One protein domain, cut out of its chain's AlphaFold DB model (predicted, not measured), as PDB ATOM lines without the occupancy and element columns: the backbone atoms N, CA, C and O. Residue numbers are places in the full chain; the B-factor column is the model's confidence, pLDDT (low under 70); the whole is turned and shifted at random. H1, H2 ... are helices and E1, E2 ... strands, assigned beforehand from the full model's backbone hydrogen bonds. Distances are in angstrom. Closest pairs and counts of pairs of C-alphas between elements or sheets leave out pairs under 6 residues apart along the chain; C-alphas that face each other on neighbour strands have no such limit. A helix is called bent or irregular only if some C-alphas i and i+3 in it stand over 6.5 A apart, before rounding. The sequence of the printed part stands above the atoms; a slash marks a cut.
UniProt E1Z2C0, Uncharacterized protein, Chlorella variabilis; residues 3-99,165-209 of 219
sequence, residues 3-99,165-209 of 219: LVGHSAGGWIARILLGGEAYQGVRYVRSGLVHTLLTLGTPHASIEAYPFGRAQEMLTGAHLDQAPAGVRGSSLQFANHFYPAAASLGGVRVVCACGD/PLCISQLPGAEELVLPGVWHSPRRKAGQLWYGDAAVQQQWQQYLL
ATOM      1  N   LEU A   3     116.432 146.023 105.034       97.75
ATOM      2  CA  LEU A   3     116.755 144.614 105.242       97.75
ATOM      3  C   LEU A   3     116.978 143.934 103.890       97.75
ATOM      4  O   LEU A   3     116.163 144.081 102.983       97.75
ATOM      5  N   VAL A   4     118.060 143.165 103.776       98.44
ATOM      6  CA  VAL A   4     118.348 142.343 102.595       98.44
ATOM      7  C   VAL A   4     118.165 140.874 102.956       98.44
ATOM      8  O   VAL A   4     118.832 140.369 103.857       98.44
ATOM      9  N   GLY A   5     117.261 140.191 102.258       98.19
ATOM     10  CA  GLY A   5     117.028 138.756 102.401       98.19
ATOM     11  C   GLY A   5     117.479 138.001 101.156       98.19
ATOM     12  O   GLY A   5     116.861 138.127 100.108       98.19
ATOM     13  N   HIS A   6     118.527 137.187 101.253       98.12
ATOM     14  CA  HIS A   6     118.946 136.303 100.157       98.12
ATOM     15  C   HIS A   6     118.316 134.920 100.306       98.12
ATOM     16  O   HIS A   6     118.277 134.380 101.414       98.12
ATOM     17  N   SER A   7     117.833 134.343  99.201       96.75
ATOM     18  CA  SER A   7     117.245 132.999  99.177       96.75
ATOM     19  C   SER A   7     116.156 132.856 100.256       96.75
ATOM     20  O   SER A   7     115.258 133.699 100.333       96.75
ATOM     21  N   ALA A   8     116.255 131.864 101.145       94.62
ATOM     22  CA  ALA A   8     115.332 131.678 102.264       94.62
ATOM     23  C   ALA A   8     115.227 132.871 103.231       94.62
ATOM     24  O   ALA A   8     114.195 133.077 103.875       94.62
ATOM     25  N   GLY A   9     116.265 133.707 103.297       97.25
ATOM     26  CA  GLY A   9     116.273 134.921 104.106       97.25
ATOM     27  C   GLY A   9     115.126 135.877 103.774       97.25
ATOM     28  O   GLY A   9     114.667 136.586 104.663       97.25
ATOM     29  N   GLY A  10     114.605 135.871 102.540       97.88
ATOM     30  CA  GLY A  10     113.497 136.747 102.152       97.88
ATOM     31  C   GLY A  10     112.152 136.388 102.797       97.88
ATOM     32  O   GLY A  10     111.425 137.287 103.221       97.88
ATOM     33  N   TRP A  11     111.802 135.104 102.949       95.56
ATOM     34  CA  TRP A  11     110.585 134.735 103.698       95.56
ATOM     35  C   TRP A  11     110.786 134.757 105.210       95.56
ATOM     36  O   TRP A  11     109.852 135.097 105.931       95.56
ATOM     37  N   ILE A  12     112.001 134.502 105.704       96.38
ATOM     38  CA  ILE A  12     112.325 134.724 107.121       96.38
ATOM     39  C   ILE A  12     112.185 136.216 107.464       96.38
ATOM     40  O   ILE A  12     111.618 136.566 108.497       96.38
ATOM     41  N   ALA A  13     112.621 137.108 106.571       98.06
ATOM     42  CA  ALA A  13     112.419 138.544 106.713       98.06
ATOM     43  C   ALA A  13     110.930 138.920 106.749       98.06
ATOM     44  O   ALA A  13     110.531 139.707 107.602       98.06
ATOM     45  N   ARG A  14     110.084 138.319 105.899       97.69
ATOM     46  CA  ARG A  14     108.619 138.509 105.961       97.69
ATOM     47  C   ARG A  14     108.063 138.164 107.350       97.69
ATOM     48  O   ARG A  14     107.305 138.951 107.908       97.69
ATOM     49  N   ILE A  15     108.501 137.050 107.941       95.69
ATOM     50  CA  ILE A  15     108.115 136.642 109.305       95.69
ATOM     51  C   ILE A  15     108.593 137.650 110.357       95.69
ATOM     52  O   ILE A  15     107.827 138.021 111.241       95.69
ATOM     53  N   LEU A  16     109.844 138.106 110.258       96.88
ATOM     54  CA  LEU A  16     110.425 139.090 111.177       96.88
ATOM     55  C   LEU A  16     109.651 140.421 111.166       96.88
ATOM     56  O   LEU A  16     109.466 141.049 112.210       96.88
ATOM     57  N   LEU A  17     109.230 140.870 109.984       97.56
ATOM     58  CA  LEU A  17     108.502 142.127 109.803       97.56
ATOM     59  C   LEU A  17     107.050 142.030 110.267       97.56
ATOM     60  O   LEU A  17     106.496 143.013 110.758       97.56
ATOM     61  N   GLY A  18     106.454 140.856 110.106       94.06
ATOM     62  CA  GLY A  18     105.046 140.621 110.342       94.06
ATOM     63  C   GLY A  18     104.610 140.589 111.812       94.06
ATOM     64  O   GLY A  18     105.409 140.483 112.747       94.06
ATOM     65  N   GLY A  19     103.294 140.720 112.003       92.19
ATOM     66  CA  GLY A  19     102.651 140.822 113.314       92.19
ATOM     67  C   GLY A  19     102.282 139.490 113.972       92.19
ATOM     68  O   GLY A  19     102.094 139.442 115.190       92.19
ATOM     69  N   GLU A  20     102.165 138.416 113.193       90.81
ATOM     70  CA  GLU A  20     101.745 137.097 113.660       90.81
ATOM     71  C   GLU A  20     102.817 136.360 114.447       90.81
ATOM     72  O   GLU A  20     104.016 136.473 114.185       90.81
ATOM     73  N   ALA A  21     102.363 135.596 115.441       88.12
ATOM     74  CA  ALA A  21     103.246 134.840 116.309       88.12
ATOM     75  C   ALA A  21     103.856 133.658 115.547       88.12
ATOM     76  O   ALA A  21     103.157 132.738 115.128       88.12
ATOM     77  N   TYR A  22     105.178 133.661 115.422       86.81
ATOM     78  CA  TYR A  22     105.948 132.574 114.841       86.81
ATOM     79  C   TYR A  22     106.668 131.818 115.958       86.81
ATOM     80  O   TYR A  22     107.450 132.406 116.702       86.81
ATOM     81  N   GLN A  23     106.350 130.530 116.130       83.19
ATOM     82  CA  GLN A  23     106.837 129.705 117.251       83.19
ATOM     83  C   GLN A  23     106.657 130.381 118.631       83.19
ATOM     84  O   GLN A  23     107.522 130.318 119.501       83.19
ATOM     85  N   GLY A  24     105.523 131.065 118.825       83.00
ATOM     86  CA  GLY A  24     105.178 131.747 120.080       83.00
ATOM     87  C   GLY A  24     105.749 133.160 120.241       83.00
ATOM     88  O   GLY A  24     105.438 133.817 121.232       83.00
ATOM     89  N   VAL A  25     106.525 133.663 119.277       87.00
ATOM     90  CA  VAL A  25     107.135 135.001 119.334       87.00
ATOM     91  C   VAL A  25     106.532 135.916 118.268       87.00
ATOM     92  O   VAL A  25     106.495 135.569 117.090       87.00
ATOM     93  N   ARG A  26     106.081 137.112 118.670       91.31
ATOM     94  CA  ARG A  26     105.705 138.195 117.747       91.31
ATOM     95  C   ARG A  26     106.891 139.139 117.581       91.31
ATOM     96  O   ARG A  26     107.323 139.752 118.555       91.31
ATOM     97  N   TYR A  27     107.418 139.250 116.365       93.31
ATOM     98  CA  TYR A  27     108.600 140.074 116.092       93.31
ATOM     99  C   TYR A  27     108.252 141.531 115.770       93.31
ATOM    100  O   TYR A  27     108.901 142.429 116.310       93.31
ATOM    101  N   VAL A  28     107.228 141.759 114.932       94.12
ATOM    102  CA  VAL A  28     106.627 143.075 114.635       94.12
ATOM    103  C   VAL A  28     107.671 144.142 114.268       94.12
ATOM    104  O   VAL A  28     107.714 145.228 114.847       94.12
ATOM    105  N   ARG A  29     108.580 143.830 113.335       96.38
ATOM    106  CA  ARG A  29     109.687 144.738 112.972       96.38
ATOM    107  C   ARG A  29     109.404 145.681 111.805       96.38
ATOM    108  O   ARG A  29     110.287 146.468 111.472       96.38
ATOM    109  N   SER A  30     108.206 145.652 111.222       95.38
ATOM    110  CA  SER A  30     107.823 146.548 110.120       95.38
ATOM    111  C   SER A  30     108.060 148.031 110.434       95.38
ATOM    112  O   SER A  30     108.592 148.744 109.596       95.38
ATOM    113  N   GLY A  31     107.803 148.490 111.665       94.75
ATOM    114  CA  GLY A  31     108.027 149.891 112.063       94.75
ATOM    115  C   GLY A  31     109.495 150.349 112.122       94.75
ATOM    116  O   GLY A  31     109.750 151.539 112.275       94.75
ATOM    117  N   LEU A  32     110.467 149.435 112.023       95.38
ATOM    118  CA  LEU A  32     111.906 149.756 112.029       95.38
ATOM    119  C   LEU A  32     112.542 149.658 110.635       95.38
ATOM    120  O   LEU A  32     113.676 150.110 110.421       95.38
ATOM    121  N   VAL A  33     111.836 149.036 109.692       96.94
ATOM    122  CA  VAL A  33     112.350 148.697 108.369       96.94
ATOM    123  C   VAL A  33     111.543 149.452 107.323       96.94
ATOM    124  O   VAL A  33     110.350 149.239 107.198       96.94
ATOM    125  N   HIS A  34     112.183 150.323 106.547       96.56
ATOM    126  CA  HIS A  34     111.491 151.027 105.461       96.56
ATOM    127  C   HIS A  34     111.462 150.191 104.173       96.56
ATOM    128  O   HIS A  34     110.504 150.289 103.412       96.56
ATOM    129  N   THR A  35     112.483 149.354 103.935       98.06
ATOM    130  CA  THR A  35     112.606 148.522 102.727       98.06
ATOM    131  C   THR A  35     113.038 147.097 103.067       98.06
ATOM    132  O   THR A  35     114.022 146.899 103.781       98.06
ATOM    133  N   LEU A  36     112.357 146.110 102.484       98.44
ATOM    134  CA  LEU A  36     112.818 144.733 102.326       98.44
ATOM    135  C   LEU A  36     113.232 144.511 100.866       98.44
ATOM    136  O   LEU A  36     112.387 144.533  99.976       98.44
ATOM    137  N   LEU A  37     114.516 144.254 100.631       98.69
ATOM    138  CA  LEU A  37     115.032 143.822  99.335       98.69
ATOM    139  C   LEU A  37     115.327 142.319  99.384       98.69
ATOM    140  O   LEU A  37     116.115 141.870 100.218       98.69
ATOM    141  N   THR A  38     114.711 141.533  98.507       98.81
ATOM    142  CA  THR A  38     114.985 140.100  98.388       98.81
ATOM    143  C   THR A  38     115.871 139.799  97.186       98.81
ATOM    144  O   THR A  38     115.762 140.446  96.150       98.81
ATOM    145  N   LEU A  39     116.787 138.842  97.343       98.75
ATOM    146  CA  LEU A  39     117.750 138.423  96.323       98.75
ATOM    147  C   LEU A  39     117.552 136.932  96.048       98.75
ATOM    148  O   LEU A  39     117.906 136.093  96.882       98.75
ATOM    149  N   GLY A  40     116.961 136.598  94.902       98.25
ATOM    150  CA  GLY A  40     116.719 135.218  94.486       98.25
ATOM    151  C   GLY A  40     115.833 134.435  95.456       98.25
ATOM    152  O   GLY A  40     116.030 133.236  95.620       98.25
ATOM    153  N   THR A  41     114.896 135.080  96.154       98.50
ATOM    154  CA  THR A  41     113.998 134.404  97.102       98.50
ATOM    155  C   THR A  41     112.843 133.723  96.367       98.50
ATOM    156  O   THR A  41     112.032 134.433  95.781       98.50
ATOM    157  N   PRO A  42     112.679 132.387  96.435       97.19
ATOM    158  CA  PRO A  42     111.549 131.710  95.799       97.19
ATOM    159  C   PRO A  42     110.263 131.831  96.644       97.19
ATOM    160  O   PRO A  42     109.828 130.879  97.291       97.19
ATOM    161  N   HIS A  43     109.661 133.025  96.668       97.50
ATOM    162  CA  HIS A  43     108.474 133.362  97.461       97.50
ATOM    163  C   HIS A  43     107.277 132.434  97.229       97.50
ATOM    164  O   HIS A  43     106.549 132.151  98.176       97.50
ATOM    165  N   ALA A  44     107.077 131.952  96.004       94.31
ATOM    166  CA  ALA A  44     105.955 131.083  95.651       94.31
ATOM    167  C   ALA A  44     106.366 129.611  95.445       94.31
ATOM    168  O   ALA A  44     105.710 128.895  94.691       94.31
ATOM    169  N   SER A  45     107.457 129.157  96.081       92.69
ATOM    170  CA  SER A  45     107.900 127.761  95.961       92.69
ATOM    171  C   SER A  45     106.832 126.771  96.427       92.69
ATOM    172  O   SER A  45     106.229 126.953  97.484       92.69
ATOM    173  N   ILE A  46     106.656 125.689  95.669       90.38
ATOM    174  CA  ILE A  46     105.825 124.535  96.042       90.38
ATOM    175  C   ILE A  46     106.560 123.545  96.961       90.38
ATOM    176  O   ILE A  46     105.960 122.574  97.410       90.38
ATOM    177  N   GLU A  47     107.853 123.770  97.223       84.62
ATOM    178  CA  GLU A  47     108.695 122.951  98.110       84.62
ATOM    179  C   GLU A  47     108.759 121.451  97.747       84.62
ATOM    180  O   GLU A  47     108.949 120.595  98.614       84.62
ATOM    181  N   ALA A  48     108.648 121.108  96.460       83.81
ATOM    182  CA  ALA A  48     108.665 119.728  95.972       83.81
ATOM    183  C   ALA A  48     110.101 119.186  95.812       83.81
ATOM    184  O   ALA A  48     110.495 118.726  94.739       83.81
ATOM    185  N   TYR A  49     110.908 119.270  96.873       77.19
ATOM    186  CA  TYR A  49     112.318 118.873  96.851       77.19
ATOM    187  C   TYR A  49     112.465 117.339  96.759       77.19
ATOM    188  O   TYR A  49     112.091 116.633  97.701       77.19
ATOM    189  N   PRO A  50     113.043 116.790  95.671       53.25
ATOM    190  CA  PRO A  50     113.052 115.345  95.404       53.25
ATOM    191  C   PRO A  50     113.886 114.524  96.401       53.25
ATOM    192  O   PRO A  50     113.673 113.322  96.530       53.25
ATOM    193  N   PHE A  51     114.801 115.161  97.137       58.00
ATOM    194  CA  PHE A  51     115.625 114.529  98.178       58.00
ATOM    195  C   PHE A  51     115.216 114.946  99.597       58.00
ATOM    196  O   PHE A  51     115.980 114.785 100.547       58.00
ATOM    197  N   GLY A  52     114.006 115.491  99.738       51.75
ATOM    198  CA  GLY A  52     113.545 116.104 100.972       51.75
ATOM    199  C   GLY A  52     114.153 117.488 101.199       51.75
ATOM    200  O   GLY A  52     115.029 117.960 100.475       51.75
ATOM    201  N   ARG A  53     113.640 118.160 102.223       64.00
ATOM    202  CA  ARG A  53     114.143 119.447 102.710       64.00
ATOM    203  C   ARG A  53     114.989 119.228 103.956       64.00
ATOM    204  O   ARG A  53     114.758 118.265 104.689       64.00
ATOM    205  N   ALA A  54     115.890 120.164 104.252       61.69
ATOM    206  CA  ALA A  54     116.382 120.300 105.617       61.69
ATOM    207  C   ALA A  54     115.158 120.425 106.536       61.69
ATOM    208  O   ALA A  54     114.304 121.287 106.319       61.69
ATOM    209  N   GLN A  55     115.015 119.500 107.483       59.97
ATOM    210  CA  GLN A  55     113.843 119.482 108.341       59.97
ATOM    211  C   GLN A  55     113.868 120.728 109.219       59.97
ATOM    212  O   GLN A  55     114.748 120.894 110.063       59.97
ATOM    213  N   GLU A  56     112.904 121.617 109.011       71.88
ATOM    214  CA  GLU A  56     112.681 122.704 109.947       71.88
ATOM    215  C   GLU A  56     112.172 122.102 111.261       71.88
ATOM    216  O   GLU A  56     111.127 121.450 111.301       71.88
ATOM    217  N   MET A  57     112.924 122.300 112.344       65.06
ATOM    218  CA  MET A  57     112.514 121.925 113.699       65.06
ATOM    219  C   MET A  57     111.575 123.002 114.249       65.06
ATOM    220  O   MET A  57     111.939 123.767 115.139       65.06
ATOM    221  N   LEU A  58     110.385 123.110 113.659       69.75
ATOM    222  CA  LEU A  58     109.361 124.037 114.128       69.75
ATOM    223  C   LEU A  58     108.675 123.443 115.365       69.75
ATOM    224  O   LEU A  58     108.239 122.294 115.349       69.75
ATOM    225  N   THR A  59     108.574 124.224 116.438       60.91
ATOM    226  CA  THR A  59     107.952 123.819 117.707       60.91
ATOM    227  C   THR A  59     106.876 124.822 118.142       60.91
ATOM    228  O   THR A  59     106.925 126.001 117.791       60.91
ATOM    229  N   GLY A  60     105.883 124.356 118.910       56.66
ATOM    230  CA  GLY A  60     104.877 125.202 119.567       56.66
ATOM    231  C   GLY A  60     103.453 125.142 118.987       56.66
ATOM    232  O   GLY A  60     103.222 124.727 117.853       56.66
ATOM    233  N   ALA A  61     102.493 125.617 119.791       50.12
ATOM    234  CA  ALA A  61     101.041 125.458 119.607       50.12
ATOM    235  C   ALA A  61     100.447 126.083 118.325       50.12
ATOM    236  O   ALA A  61      99.321 125.766 117.948       50.12
ATOM    237  N   HIS A  62     101.180 126.962 117.633       51.72
ATOM    238  CA  HIS A  62     100.703 127.589 116.396       51.72
ATOM    239  C   HIS A  62     100.803 126.679 115.166       51.72
ATOM    240  O   HIS A  62     100.031 126.878 114.235       51.72
ATOM    241  N   LEU A  63     101.659 125.649 115.157       53.00
ATOM    242  CA  LEU A  63     101.564 124.597 114.132       53.00
ATOM    243  C   LEU A  63     100.287 123.770 114.324       53.00
ATOM    244  O   LEU A  63      99.658 123.364 113.352       53.00
ATOM    245  N   ASP A  64      99.864 123.581 115.574       51.94
ATOM    246  CA  ASP A  64      98.691 122.773 115.913       51.94
ATOM    247  C   ASP A  64      97.363 123.515 115.709       51.94
ATOM    248  O   ASP A  64      96.321 122.872 115.593       51.94
ATOM    249  N   GLN A  65      97.384 124.849 115.630       53.75
ATOM    250  CA  GLN A  65      96.187 125.684 115.449       53.75
ATOM    251  C   GLN A  65      96.131 126.420 114.107       53.75
ATOM    252  O   GLN A  65      95.060 126.888 113.724       53.75
ATOM    253  N   ALA A  66      97.240 126.529 113.369       59.47
ATOM    254  CA  ALA A  66      97.201 127.145 112.052       59.47
ATOM    255  C   ALA A  66      96.405 126.273 111.057       59.47
ATOM    256  O   ALA A  66      96.388 125.037 111.194       59.47
ATOM    257  N   PRO A  67      95.748 126.893 110.052       61.69
ATOM    258  CA  PRO A  67      95.050 126.168 108.996       61.69
ATOM    259  C   PRO A  67      95.948 125.087 108.395       61.69
ATOM    260  O   PRO A  67      97.159 125.271 108.310       61.69
ATOM    261  N   ALA A  68      95.373 123.963 107.961       59.31
ATOM    262  CA  ALA A  68      96.138 122.791 107.524       59.31
ATOM    263  C   ALA A  68      97.243 123.105 106.485       59.31
ATOM    264  O   ALA A  68      98.273 122.442 106.486       59.31
ATOM    265  N   GLY A  69      97.074 124.152 105.664       58.16
ATOM    266  CA  GLY A  69      98.065 124.624 104.681       58.16
ATOM    267  C   GLY A  69      99.244 125.449 105.225       58.16
ATOM    268  O   GLY A  69     100.102 125.850 104.449       58.16
ATOM    269  N   VAL A  70      99.294 125.722 106.530       65.00
ATOM    270  CA  VAL A  70     100.394 126.427 107.226       65.00
ATOM    271  C   VAL A  70     101.330 125.442 107.934       65.00
ATOM    272  O   VAL A  70     102.423 125.797 108.379       65.00
ATOM    273  N   ARG A  71     100.895 124.184 108.064       61.19
ATOM    274  CA  ARG A  71     101.640 123.136 108.752       61.19
ATOM    275  C   ARG A  71     102.712 122.588 107.829       61.19
ATOM    276  O   ARG A  71     102.461 121.680 107.045       61.19
ATOM    277  N   GLY A  72     103.926 123.098 107.964       71.00
ATOM    278  CA  GLY A  72     105.041 122.476 107.274       71.00
ATOM    279  C   GLY A  72     106.308 123.293 107.284       71.00
ATOM    280  O   GLY A  72     107.337 122.737 107.638       71.00
ATOM    281  N   SER A  73     106.292 124.561 106.891       84.75
ATOM    282  CA  SER A  73     107.517 125.364 106.738       84.75
ATOM    283  C   SER A  73     107.328 126.824 107.129       84.75
ATOM    284  O   SER A  73     106.220 127.366 107.134       84.75
ATOM    285  N   SER A  74     108.452 127.492 107.364       89.56
ATOM    286  CA  SER A  74     108.567 128.945 107.446       89.56
ATOM    287  C   SER A  74     107.994 129.612 106.194       89.56
ATOM    288  O   SER A  74     107.339 130.649 106.282       89.56
ATOM    289  N   LEU A  75     108.209 129.016 105.016       91.88
ATOM    290  CA  LEU A  75     107.691 129.551 103.760       91.88
ATOM    291  C   LEU A  75     106.161 129.481 103.698       91.88
ATOM    292  O   LEU A  75     105.527 130.483 103.378       91.88
ATOM    293  N   GLN A  76     105.557 128.346 104.050       89.44
ATOM    294  CA  GLN A  76     104.100 128.200 104.112       89.44
ATOM    295  C   GLN A  76     103.480 129.166 105.122       89.44
ATOM    296  O   GLN A  76     102.483 129.819 104.815       89.44
ATOM    297  N   PHE A  77     104.107 129.332 106.292       90.38
ATOM    298  CA  PHE A  77     103.703 130.342 107.269       90.38
ATOM    299  C   PHE A  77     103.750 131.754 106.679       90.38
ATOM    300  O   PHE A  77     102.764 132.489 106.752       90.38
ATOM    301  N   ALA A  78     104.868 132.123 106.047       93.94
ATOM    302  CA  ALA A  78     105.008 133.428 105.418       93.94
ATOM    303  C   ALA A  78     103.975 133.630 104.301       93.94
ATOM    304  O   ALA A  78     103.390 134.703 104.205       93.94
ATOM    305  N   ASN A  79     103.727 132.620 103.466       93.81
ATOM    306  CA  ASN A  79     102.771 132.690 102.359       93.81
ATOM    307  C   ASN A  79     101.326 132.791 102.829       93.81
ATOM    308  O   ASN A  79     100.530 133.439 102.161       93.81
ATOM    309  N   HIS A  80     100.996 132.214 103.978       91.69
ATOM    310  CA  HIS A  80      99.660 132.328 104.539       91.69
ATOM    311  C   HIS A  80      99.402 133.697 105.175       91.69
ATOM    312  O   HIS A  80      98.424 134.358 104.834       91.69
ATOM    313  N   PHE A  81     100.273 134.130 106.089       92.44
ATOM    314  CA  PHE A  81     100.043 135.354 106.862       92.44
ATOM    315  C   PHE A  81     100.539 136.618 106.160       92.44
ATOM    316  O   PHE A  81      99.998 137.698 106.385       92.44
ATOM    317  N   TYR A  82     101.540 136.487 105.288       95.44
ATOM    318  CA  TYR A  82     102.169 137.608 104.593       95.44
ATOM    319  C   TYR A  82     102.243 137.391 103.073       95.44
ATOM    320  O   TYR A  82     103.344 137.382 102.510       95.44
ATOM    321  N   PRO A  83     101.106 137.167 102.384       96.19
ATOM    322  CA  PRO A  83     101.075 136.716 100.988       96.19
ATOM    323  C   PRO A  83     101.559 137.761  99.971       96.19
ATOM    324  O   PRO A  83     101.828 137.414  98.826       96.19
ATOM    325  N   ALA A  84     101.638 139.036 100.358       97.50
ATOM    326  CA  ALA A  84     101.880 140.163  99.456       97.50
ATOM    327  C   ALA A  84     102.646 141.292 100.158       97.50
ATOM    328  O   ALA A  84     102.617 141.386 101.384       97.50
ATOM    329  N   ALA A  85     103.257 142.211  99.411       97.31
ATOM    330  CA  ALA A  85     103.961 143.367  99.976       97.31
ATOM    331  C   ALA A  85     103.072 144.197 100.926       97.31
ATOM    332  O   ALA A  85     103.500 144.577 102.013       97.31
ATOM    333  N   ALA A  86     101.791 144.373 100.577       96.62
ATOM    334  CA  ALA A  86     100.813 145.104 101.389       96.62
ATOM    335  C   ALA A  86     100.593 144.512 102.798       96.62
ATOM    336  O   ALA A  86     100.181 145.226 103.709       96.62
ATOM    337  N   SER A  87     100.894 143.224 103.002       96.56
ATOM    338  CA  SER A  87     100.774 142.561 104.309       96.56
ATOM    339  C   SER A  87     101.915 142.891 105.285       96.56
ATOM    340  O   SER A  87     101.857 142.497 106.446       96.56
ATOM    341  N   LEU A  88     102.944 143.629 104.844       96.25
ATOM    342  CA  LEU A  88     104.141 143.939 105.637       96.25
ATOM    343  C   LEU A  88     104.123 145.349 106.251       96.25
ATOM    344  O   LEU A  88     105.172 145.888 106.587       96.25
ATOM    345  N   GLY A  89     102.944 145.953 106.427       89.88
ATOM    346  CA  GLY A  89     102.790 147.164 107.242       89.88
ATOM    347  C   GLY A  89     103.512 148.401 106.698       89.88
ATOM    348  O   GLY A  89     104.130 149.128 107.468       89.88
ATOM    349  N   GLY A  90     103.452 148.628 105.382       91.06
ATOM    350  CA  GLY A  90     104.031 149.814 104.732       91.06
ATOM    351  C   GLY A  90     105.516 149.699 104.378       91.06
ATOM    352  O   GLY A  90     106.068 150.631 103.798       91.06
ATOM    353  N   VAL A  91     106.157 148.564 104.674       96.62
ATOM    354  CA  VAL A  91     107.514 148.259 104.202       96.62
ATOM    355  C   VAL A  91     107.505 148.200 102.672       96.62
ATOM    356  O   VAL A  91     106.761 147.412 102.085       96.62
ATOM    357  N   ARG A  92     108.360 148.988 102.011       97.50
ATOM    358  CA  ARG A  92     108.622 148.852 100.572       97.50
ATOM    359  C   ARG A  92     109.252 147.488 100.316       97.50
ATOM    360  O   ARG A  92     110.233 147.139 100.968       97.50
ATOM    361  N   VAL A  93     108.728 146.725  99.365       98.38
ATOM    362  CA  VAL A  93     109.289 145.417  99.007       98.38
ATOM    363  C   VAL A  93     109.831 145.467  97.594       98.38
ATOM    364  O   VAL A  93     109.127 145.886  96.678       98.38
ATOM    365  N   VAL A  94     111.071 145.022  97.430       98.56
ATOM    366  CA  VAL A  94     111.745 144.903  96.138       98.56
ATOM    367  C   VAL A  94     112.223 143.467  95.996       98.56
ATOM    368  O   VAL A  94     112.988 142.983  96.829       98.56
ATOM    369  N   CYS A  95     111.776 142.784  94.955       98.75
ATOM    370  CA  CYS A  95     112.132 141.409  94.654       98.75
ATOM    371  C   CYS A  95     113.096 141.388  93.472       98.75
ATOM    372  O   CYS A  95     112.695 141.573  92.320       98.75
ATOM    373  N   ALA A  96     114.375 141.159  93.767       98.69
ATOM    374  CA  ALA A  96     115.407 141.040  92.757       98.69
ATOM    375  C   ALA A  96     115.762 139.575  92.497       98.69
ATOM    376  O   ALA A  96     116.000 138.803  93.430       98.69
ATOM    377  N   CYS A  97     115.838 139.180  91.232       98.75
ATOM    378  CA  CYS A  97     116.234 137.829  90.851       98.75
ATOM    379  C   CYS A  97     117.046 137.851  89.560       98.75
ATOM    380  O   CYS A  97     116.756 138.615  88.640       98.75
ATOM    381  N   GLY A  98     118.104 137.049  89.519       98.25
ATOM    382  CA  GLY A  98     118.900 136.876  88.317       98.25
ATOM    383  C   GLY A  98     118.243 135.943  87.304       98.25
ATOM    384  O   GLY A  98     117.453 135.073  87.663       98.25
ATOM    385  N   ASP A  99     118.599 136.105  86.035       97.62
ATOM    386  CA  ASP A  99     118.115 135.303  84.903       97.62
ATOM    387  C   ASP A  99     119.252 134.522  84.214       97.62
ATOM    388  O   ASP A  99     119.189 134.205  83.026       97.62
ATOM    389  N   PRO A 165     113.752 130.077  90.078       97.94
ATOM    390  CA  PRO A 165     113.182 130.547  88.829       97.94
ATOM    391  C   PRO A 165     112.460 131.886  89.019       97.94
ATOM    392  O   PRO A 165     111.812 132.113  90.047       97.94
ATOM    393  N   LEU A 166     112.510 132.745  87.996       98.25
ATOM    394  CA  LEU A 166     111.890 134.080  88.010       98.25
ATOM    395  C   LEU A 166     110.389 134.024  88.329       98.25
ATOM    396  O   LEU A 166     109.855 134.847  89.067       98.25
ATOM    397  N   CYS A 167     109.691 133.006  87.818       97.50
ATOM    398  CA  CYS A 167     108.240 132.883  87.962       97.50
ATOM    399  C   CYS A 167     107.752 132.710  89.412       97.50
ATOM    400  O   CYS A 167     106.563 132.888  89.663       97.50
ATOM    401  N   ILE A 168     108.638 132.374  90.356       97.69
ATOM    402  CA  ILE A 168     108.309 132.287  91.789       97.69
ATOM    403  C   ILE A 168     109.131 133.251  92.644       97.69
ATOM    404  O   ILE A 168     109.024 133.200  93.872       97.69
ATOM    405  N   SER A 169     109.961 134.101  92.030       97.88
ATOM    406  CA  SER A 169     110.814 135.045  92.752       97.88
ATOM    407  C   SER A 169     110.100 136.334  93.146       97.88
ATOM    408  O   SER A 169     110.642 137.109  93.927       97.88
ATOM    409  N   GLN A 170     108.908 136.575  92.599       96.75
ATOM    410  CA  GLN A 170     108.124 137.779  92.850       96.75
ATOM    411  C   GLN A 170     107.145 137.593  94.006       96.75
ATOM    412  O   GLN A 170     106.498 136.552  94.145       96.75
ATOM    413  N   LEU A 171     107.014 138.637  94.822       97.81
ATOM    414  CA  LEU A 171     105.952 138.762  95.812       97.81
ATOM    415  C   LEU A 171     104.881 139.724  95.269       97.81
ATOM    416  O   LEU A 171     105.231 140.821  94.833       97.81
ATOM    417  N   PRO A 172     103.580 139.384  95.307       98.12
ATOM    418  CA  PRO A 172     102.529 140.277  94.826       98.12
ATOM    419  C   PRO A 172     102.611 141.685  95.435       98.12
ATOM    420  O   PRO A 172     102.703 141.840  96.654       98.12
ATOM    421  N   GLY A 173     102.564 142.710  94.582       97.62
ATOM    422  CA  GLY A 173     102.653 144.120  94.977       97.62
ATOM    423  C   GLY A 173     104.064 144.624  95.315       97.62
ATOM    424  O   GLY A 173     104.189 145.777  95.715       97.62
ATOM    425  N   ALA A 174     105.101 143.792  95.187       98.00
ATOM    426  CA  ALA A 174     106.491 144.228  95.271       98.00
ATOM    427  C   ALA A 174     106.969 144.839  93.943       98.00
ATOM    428  O   ALA A 174     106.421 144.554  92.880       98.00
ATOM    429  N   GLU A 175     108.017 145.656  94.011       97.81
ATOM    430  CA  GLU A 175     108.767 146.081  92.829       97.81
ATOM    431  C   GLU A 175     109.642 144.934  92.321       97.81
ATOM    432  O   GLU A 175     110.313 144.264  93.106       97.81
ATOM    433  N   GLU A 176     109.668 144.734  91.008       97.38
ATOM    434  CA  GLU A 176     110.448 143.682  90.361       97.38
ATOM    435  C   GLU A 176     111.768 144.229  89.806       97.38
ATOM    436  O   GLU A 176     111.794 145.243  89.109       97.38
ATOM    437  N   LEU A 177     112.866 143.516  90.079       98.31
ATOM    438  CA  LEU A 177     114.182 143.794  89.510       98.31
ATOM    439  C   LEU A 177     114.810 142.512  88.943       98.31
ATOM    440  O   LEU A 177     115.347 141.684  89.677       98.31
ATOM    441  N   VAL A 178     114.794 142.354  87.622       98.50
ATOM    442  CA  VAL A 178     115.529 141.265  86.961       98.50
ATOM    443  C   VAL A 178     116.990 141.677  86.783       98.50
ATOM    444  O   VAL A 178     117.265 142.779  86.309       98.50
ATOM    445  N   LEU A 179     117.925 140.811  87.180       98.25
ATOM    446  CA  LEU A 179     119.367 141.067  87.137       98.25
ATOM    447  C   LEU A 179     120.050 140.195  86.062       98.25
ATOM    448  O   LEU A 179     120.300 139.011  86.315       98.25
ATOM    449  N   PRO A 180     120.395 140.766  84.889       97.19
ATOM    450  CA  PRO A 180     120.926 140.014  83.756       97.19
ATOM    451  C   PRO A 180     122.176 139.192  84.091       97.19
ATOM    452  O   PRO A 180     123.181 139.738  84.552       97.19
ATOM    453  N   GLY A 181     122.149 137.884  83.832       95.69
ATOM    454  CA  GLY A 181     123.325 137.015  83.958       95.69
ATOM    455  C   GLY A 181     123.772 136.721  85.398       95.69
ATOM    456  O   GLY A 181     124.876 136.204  85.600       95.69
ATOM    457  N   VAL A 182     122.960 137.058  86.407       97.75
ATOM    458  CA  VAL A 182     123.321 136.927  87.829       97.75
ATOM    459  C   VAL A 182     122.921 135.567  88.401       97.75
ATOM    460  O   VAL A 182     121.775 135.139  88.304       97.75
ATOM    461  N   TRP A 183     123.878 134.888  89.033       97.38
ATOM    462  CA  TRP A 183     123.714 133.570  89.642       97.38
ATOM    463  C   TRP A 183     123.372 133.640  91.131       97.38
ATOM    464  O   TRP A 183     123.736 134.582  91.839       97.38
ATOM    465  N   HIS A 184     122.744 132.573  91.629       97.25
ATOM    466  CA  HIS A 184     122.253 132.484  93.002       97.25
ATOM    467  C   HIS A 184     123.354 132.510  94.065       97.25
ATOM    468  O   HIS A 184     123.186 133.092  95.137       97.25
ATOM    469  N   SER A 185     124.462 131.819  93.794       91.50
ATOM    470  CA  SER A 185     125.476 131.462  94.786       91.50
ATOM    471  C   SER A 185     126.829 132.092  94.460       91.50
ATOM    472  O   SER A 185     127.222 132.128  93.292       91.50
ATOM    473  N   PRO A 186     127.614 132.502  95.477       87.31
ATOM    474  CA  PRO A 186     128.993 132.932  95.262       87.31
ATOM    475  C   PRO A 186     129.886 131.802  94.723       87.31
ATOM    476  O   PRO A 186     130.907 132.091  94.099       87.31
ATOM    477  N   ARG A 187     129.514 130.526  94.935       84.25
ATOM    478  CA  ARG A 187     130.208 129.354  94.374       84.25
ATOM    479  C   ARG A 187     129.824 129.178  92.906       84.25
ATOM    480  O   ARG A 187     128.887 128.454  92.588       84.25
ATOM    481  N   ARG A 188     130.565 129.854  92.033       81.50
ATOM    482  CA  ARG A 188     130.305 129.951  90.592       81.50
ATOM    483  C   ARG A 188     131.599 129.833  89.789       81.50
ATOM    484  O   ARG A 188     132.690 129.902  90.357       81.50
ATOM    485  N   LYS A 189     131.488 129.644  88.474       85.50
ATOM    486  CA  LYS A 189     132.651 129.599  87.575       85.50
ATOM    487  C   LYS A 189     133.266 130.991  87.428       85.50
ATOM    488  O   LYS A 189     132.585 132.001  87.596       85.50
ATOM    489  N   ALA A 190     134.554 131.045  87.095       82.44
ATOM    490  CA  ALA A 190     135.238 132.309  86.835       82.44
ATOM    491  C   ALA A 190     134.491 133.121  85.758       82.44
ATOM    492  O   ALA A 190     134.103 132.572  84.730       82.44
ATOM    493  N   GLY A 191     134.280 134.415  86.017       84.25
ATOM    494  CA  GLY A 191     133.569 135.327  85.113       84.25
ATOM    495  C   GLY A 191     132.045 135.368  85.277       84.25
ATOM    496  O   GLY A 191     131.421 136.295  84.773       84.25
ATOM    497  N   GLN A 192     131.434 134.432  86.009       91.69
ATOM    498  CA  GLN A 192     130.011 134.524  86.350       91.69
ATOM    499  C   GLN A 192     129.790 135.590  87.427       91.69
ATOM    500  O   GLN A 192     130.641 135.775  88.299       91.69
ATOM    501  N   LEU A 193     128.647 136.277  87.394       95.50
ATOM    502  CA  LEU A 193     128.256 137.260  88.406       95.50
ATOM    503  C   LEU A 193     127.343 136.622  89.457       95.50
ATOM    504  O   LEU A 193     126.566 135.729  89.135       95.50
ATOM    505  N   TRP A 194     127.396 137.088  90.702       97.25
ATOM    506  CA  TRP A 194     126.384 136.789  91.729       97.25
ATOM    507  C   TRP A 194     125.962 138.071  92.444       97.25
ATOM    508  O   TRP A 194     126.621 139.104  92.325       97.25
ATOM    509  N   TYR A 195     124.881 138.001  93.222       97.94
ATOM    510  CA  TYR A 195     124.272 139.176  93.858       97.94
ATOM    511  C   TYR A 195     125.238 140.052  94.671       97.94
ATOM    512  O   TYR A 195     125.029 141.259  94.771       97.94
ATOM    513  N   GLY A 196     126.286 139.459  95.250       96.75
ATOM    514  CA  GLY A 196     127.272 140.164  96.064       96.75
ATOM    515  C   GLY A 196     128.473 140.736  95.304       96.75
ATOM    516  O   GLY A 196     129.337 141.319  95.951       96.75
ATOM    517  N   ASP A 197     128.567 140.608  93.980       97.06
ATOM    518  CA  ASP A 197     129.632 141.278  93.216       97.06
ATOM    519  C   ASP A 197     129.372 142.779  93.104       97.06
ATOM    520  O   ASP A 197     128.241 143.191  92.871       97.06
ATOM    521  N   ALA A 198     130.416 143.610  93.196       96.69
ATOM    522  CA  ALA A 198     130.279 145.072  93.207       96.69
ATOM    523  C   ALA A 198     129.458 145.625  92.020       96.69
ATOM    524  O   ALA A 198     128.608 146.492  92.208       96.69
ATOM    525  N   ALA A 199     129.658 145.080  90.815       95.94
ATOM    526  CA  ALA A 199     128.907 145.466  89.615       95.94
ATOM    527  C   ALA A 199     127.409 145.101  89.682       95.94
ATOM    528  O   ALA A 199     126.581 145.748  89.045       95.94
ATOM    529  N   VAL A 200     127.051 144.074  90.454       98.00
ATOM    530  CA  VAL A 200     125.656 143.676  90.690       98.00
ATOM    531  C   VAL A 200     125.067 144.466  91.853       98.00
ATOM    532  O   VAL A 200     123.945 144.953  91.748       98.00
ATOM    533  N   GLN A 201     125.838 144.675  92.926       97.94
ATOM    534  CA  GLN A 201     125.435 145.501  94.067       97.94
ATOM    535  C   GLN A 201     124.999 146.896  93.629       97.94
ATOM    536  O   GLN A 201     123.958 147.367  94.068       97.94
ATOM    537  N   GLN A 202     125.720 147.528  92.699       96.62
ATOM    538  CA  GLN A 202     125.355 148.844  92.163       96.62
ATOM    539  C   GLN A 202     123.940 148.900  91.563       96.62
ATOM    540  O   GLN A 202     123.316 149.959  91.598       96.62
ATOM    541  N   GLN A 203     123.413 147.779  91.067       97.38
ATOM    542  CA  GLN A 203     122.087 147.718  90.451       97.38
ATOM    543  C   GLN A 203     120.966 147.703  91.500       97.38
ATOM    544  O   GLN A 203     119.944 148.364  91.314       97.38
ATOM    545  N   TRP A 204     121.153 146.989  92.617       97.56
ATOM    546  CA  TRP A 204     120.110 146.808  93.633       97.56
ATOM    547  C   TRP A 204     120.314 147.648  94.906       97.56
ATOM    548  O   TRP A 204     119.342 147.950  95.596       97.56
ATOM    549  N   GLN A 205     121.531 148.095  95.229       96.81
ATOM    550  CA  GLN A 205     121.812 148.819  96.480       96.81
ATOM    551  C   GLN A 205     121.104 150.177  96.565       96.81
ATOM    552  O   GLN A 205     120.805 150.652  97.656       96.81
ATOM    553  N   GLN A 206     120.797 150.793  95.420       94.81
ATOM    554  CA  GLN A 206     120.041 152.048  95.357       94.81
ATOM    555  C   GLN A 206     118.643 151.929  95.988       94.81
ATOM    556  O   GLN A 206     118.111 152.909  96.502       94.81
ATOM    557  N   TYR A 207     118.076 150.720  96.023       95.94
ATOM    558  CA  TYR A 207     116.786 150.444  96.653       95.94
ATOM    559  C   TYR A 207     116.873 150.359  98.186       95.94
ATOM    560  O   TYR A 207     115.842 150.361  98.856       95.94
ATOM    561  N   LEU A 208     118.081 150.318  98.764       95.56
ATOM    562  CA  LEU A 208     118.280 150.364 100.217       95.56
ATOM    563  C   LEU A 208     118.107 151.762 100.807       95.56
ATOM    564  O   LEU A 208     118.121 151.905 102.027       95.56
ATOM    565  N   LEU A 209     117.986 152.791  99.972       93.50
ATOM    566  CA  LEU A 209     117.709 154.142 100.435       93.50
ATOM    567  C   LEU A 209     116.231 154.272 100.809       93.50
ATOM    568  O   LEU A 209     115.366 153.601 100.236       93.50
TER     569      LEU A 209
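Overview. This is residues 3 to 99 and 165 to 209 of the 219 residues of an uncharacterized protein of Chlorella variabilis (UniProt E1Z2C0). A small parallel sheet of four strands lies between two helices, H1 over one face and H5 over the other, and H3 packs on H1. H2 and the long stretch before it reach far from this core. The printed part has 142 residues, under half of them in named elements, in the order E1 H1 E2 H2 H3 H4 E3 E4 H5; the sheet's order is E1 E2 E3 E4, and the class is mixed, helices and strands. The whole is compact, with a radius of gyration of the C-alphas of 15.6 A, and flat, spanning 48 by 38 by 21 A.

Along the chain. Find C-alpha 3 at (116.755, 144.614, 105.242), where strand E1, residues 3 to 6, begins. Helix H1 follows at residues 9 to 17, 12.0 A long, then strand E2 at 35 to 39, 13.0 A. Read on to helices H2, 61 to 65, H3, 74 to 81, and H4, 85 to 88. Strand E3, 92 to 98, runs 20.0 A from C-alpha 92 at (108.622, 148.852, 100.572). Past the cut come strand E4, 175 to 179, 13.0 A, and helix H5, 198 to 208, 14.9 A, ending with C-alpha 208 at (118.280, 150.364, 100.217).

Arrangement. Look first at the sheet: N 5 and O 37 of E1 and E2 are 2.9 A apart, N 38 and O 94 of E2 and E3 2.8 A, and N 95 and O 175 of E3 and E4 2.8 A, within hydrogen-bond range. E1, H1, E2 form a strand-helix-strand unit, two parallel neighbour strands with a helix between, its crossover right-handed; E2, H2 H3 H4, E3 form another. H1 and H5 are on opposite faces, making three layers, helices on both faces of a sheet. H1 has a height over the sheet of 8.2 A, H5 of 9.3 A, over E2 and E3. H1 touches H3 at a steep tilt of 45 degrees, the same way, closest at the C-alphas of Ile 15 and Ala 78, 5.9 A. H4 only grazes the sheet; H2 and H3 are apart. In H1, H2 and H3 every O i to N i+4 pair is within hydrogen-bond range; H4 is too short for one; H5 has 2 of 7, beside 5 of 8 O i to N i+3 pairs. H5 is irregular, but only just: C-alphas 203 and 206 are 6.9 A apart.

Size, cuts and confidence. The C-alphas farthest apart are those of Gln 65 and Gly 191, 49.1 A. Residues 100 to 164 are not printed; C-alphas 99 and 165 are 7.9 A apart across the cut. The links H1 to E2, E2 to H2 and E4 to H5 are long. Mean pLDDT of the printed part is 89.0, under 70 at residues 50 to 55 and 57 to 71.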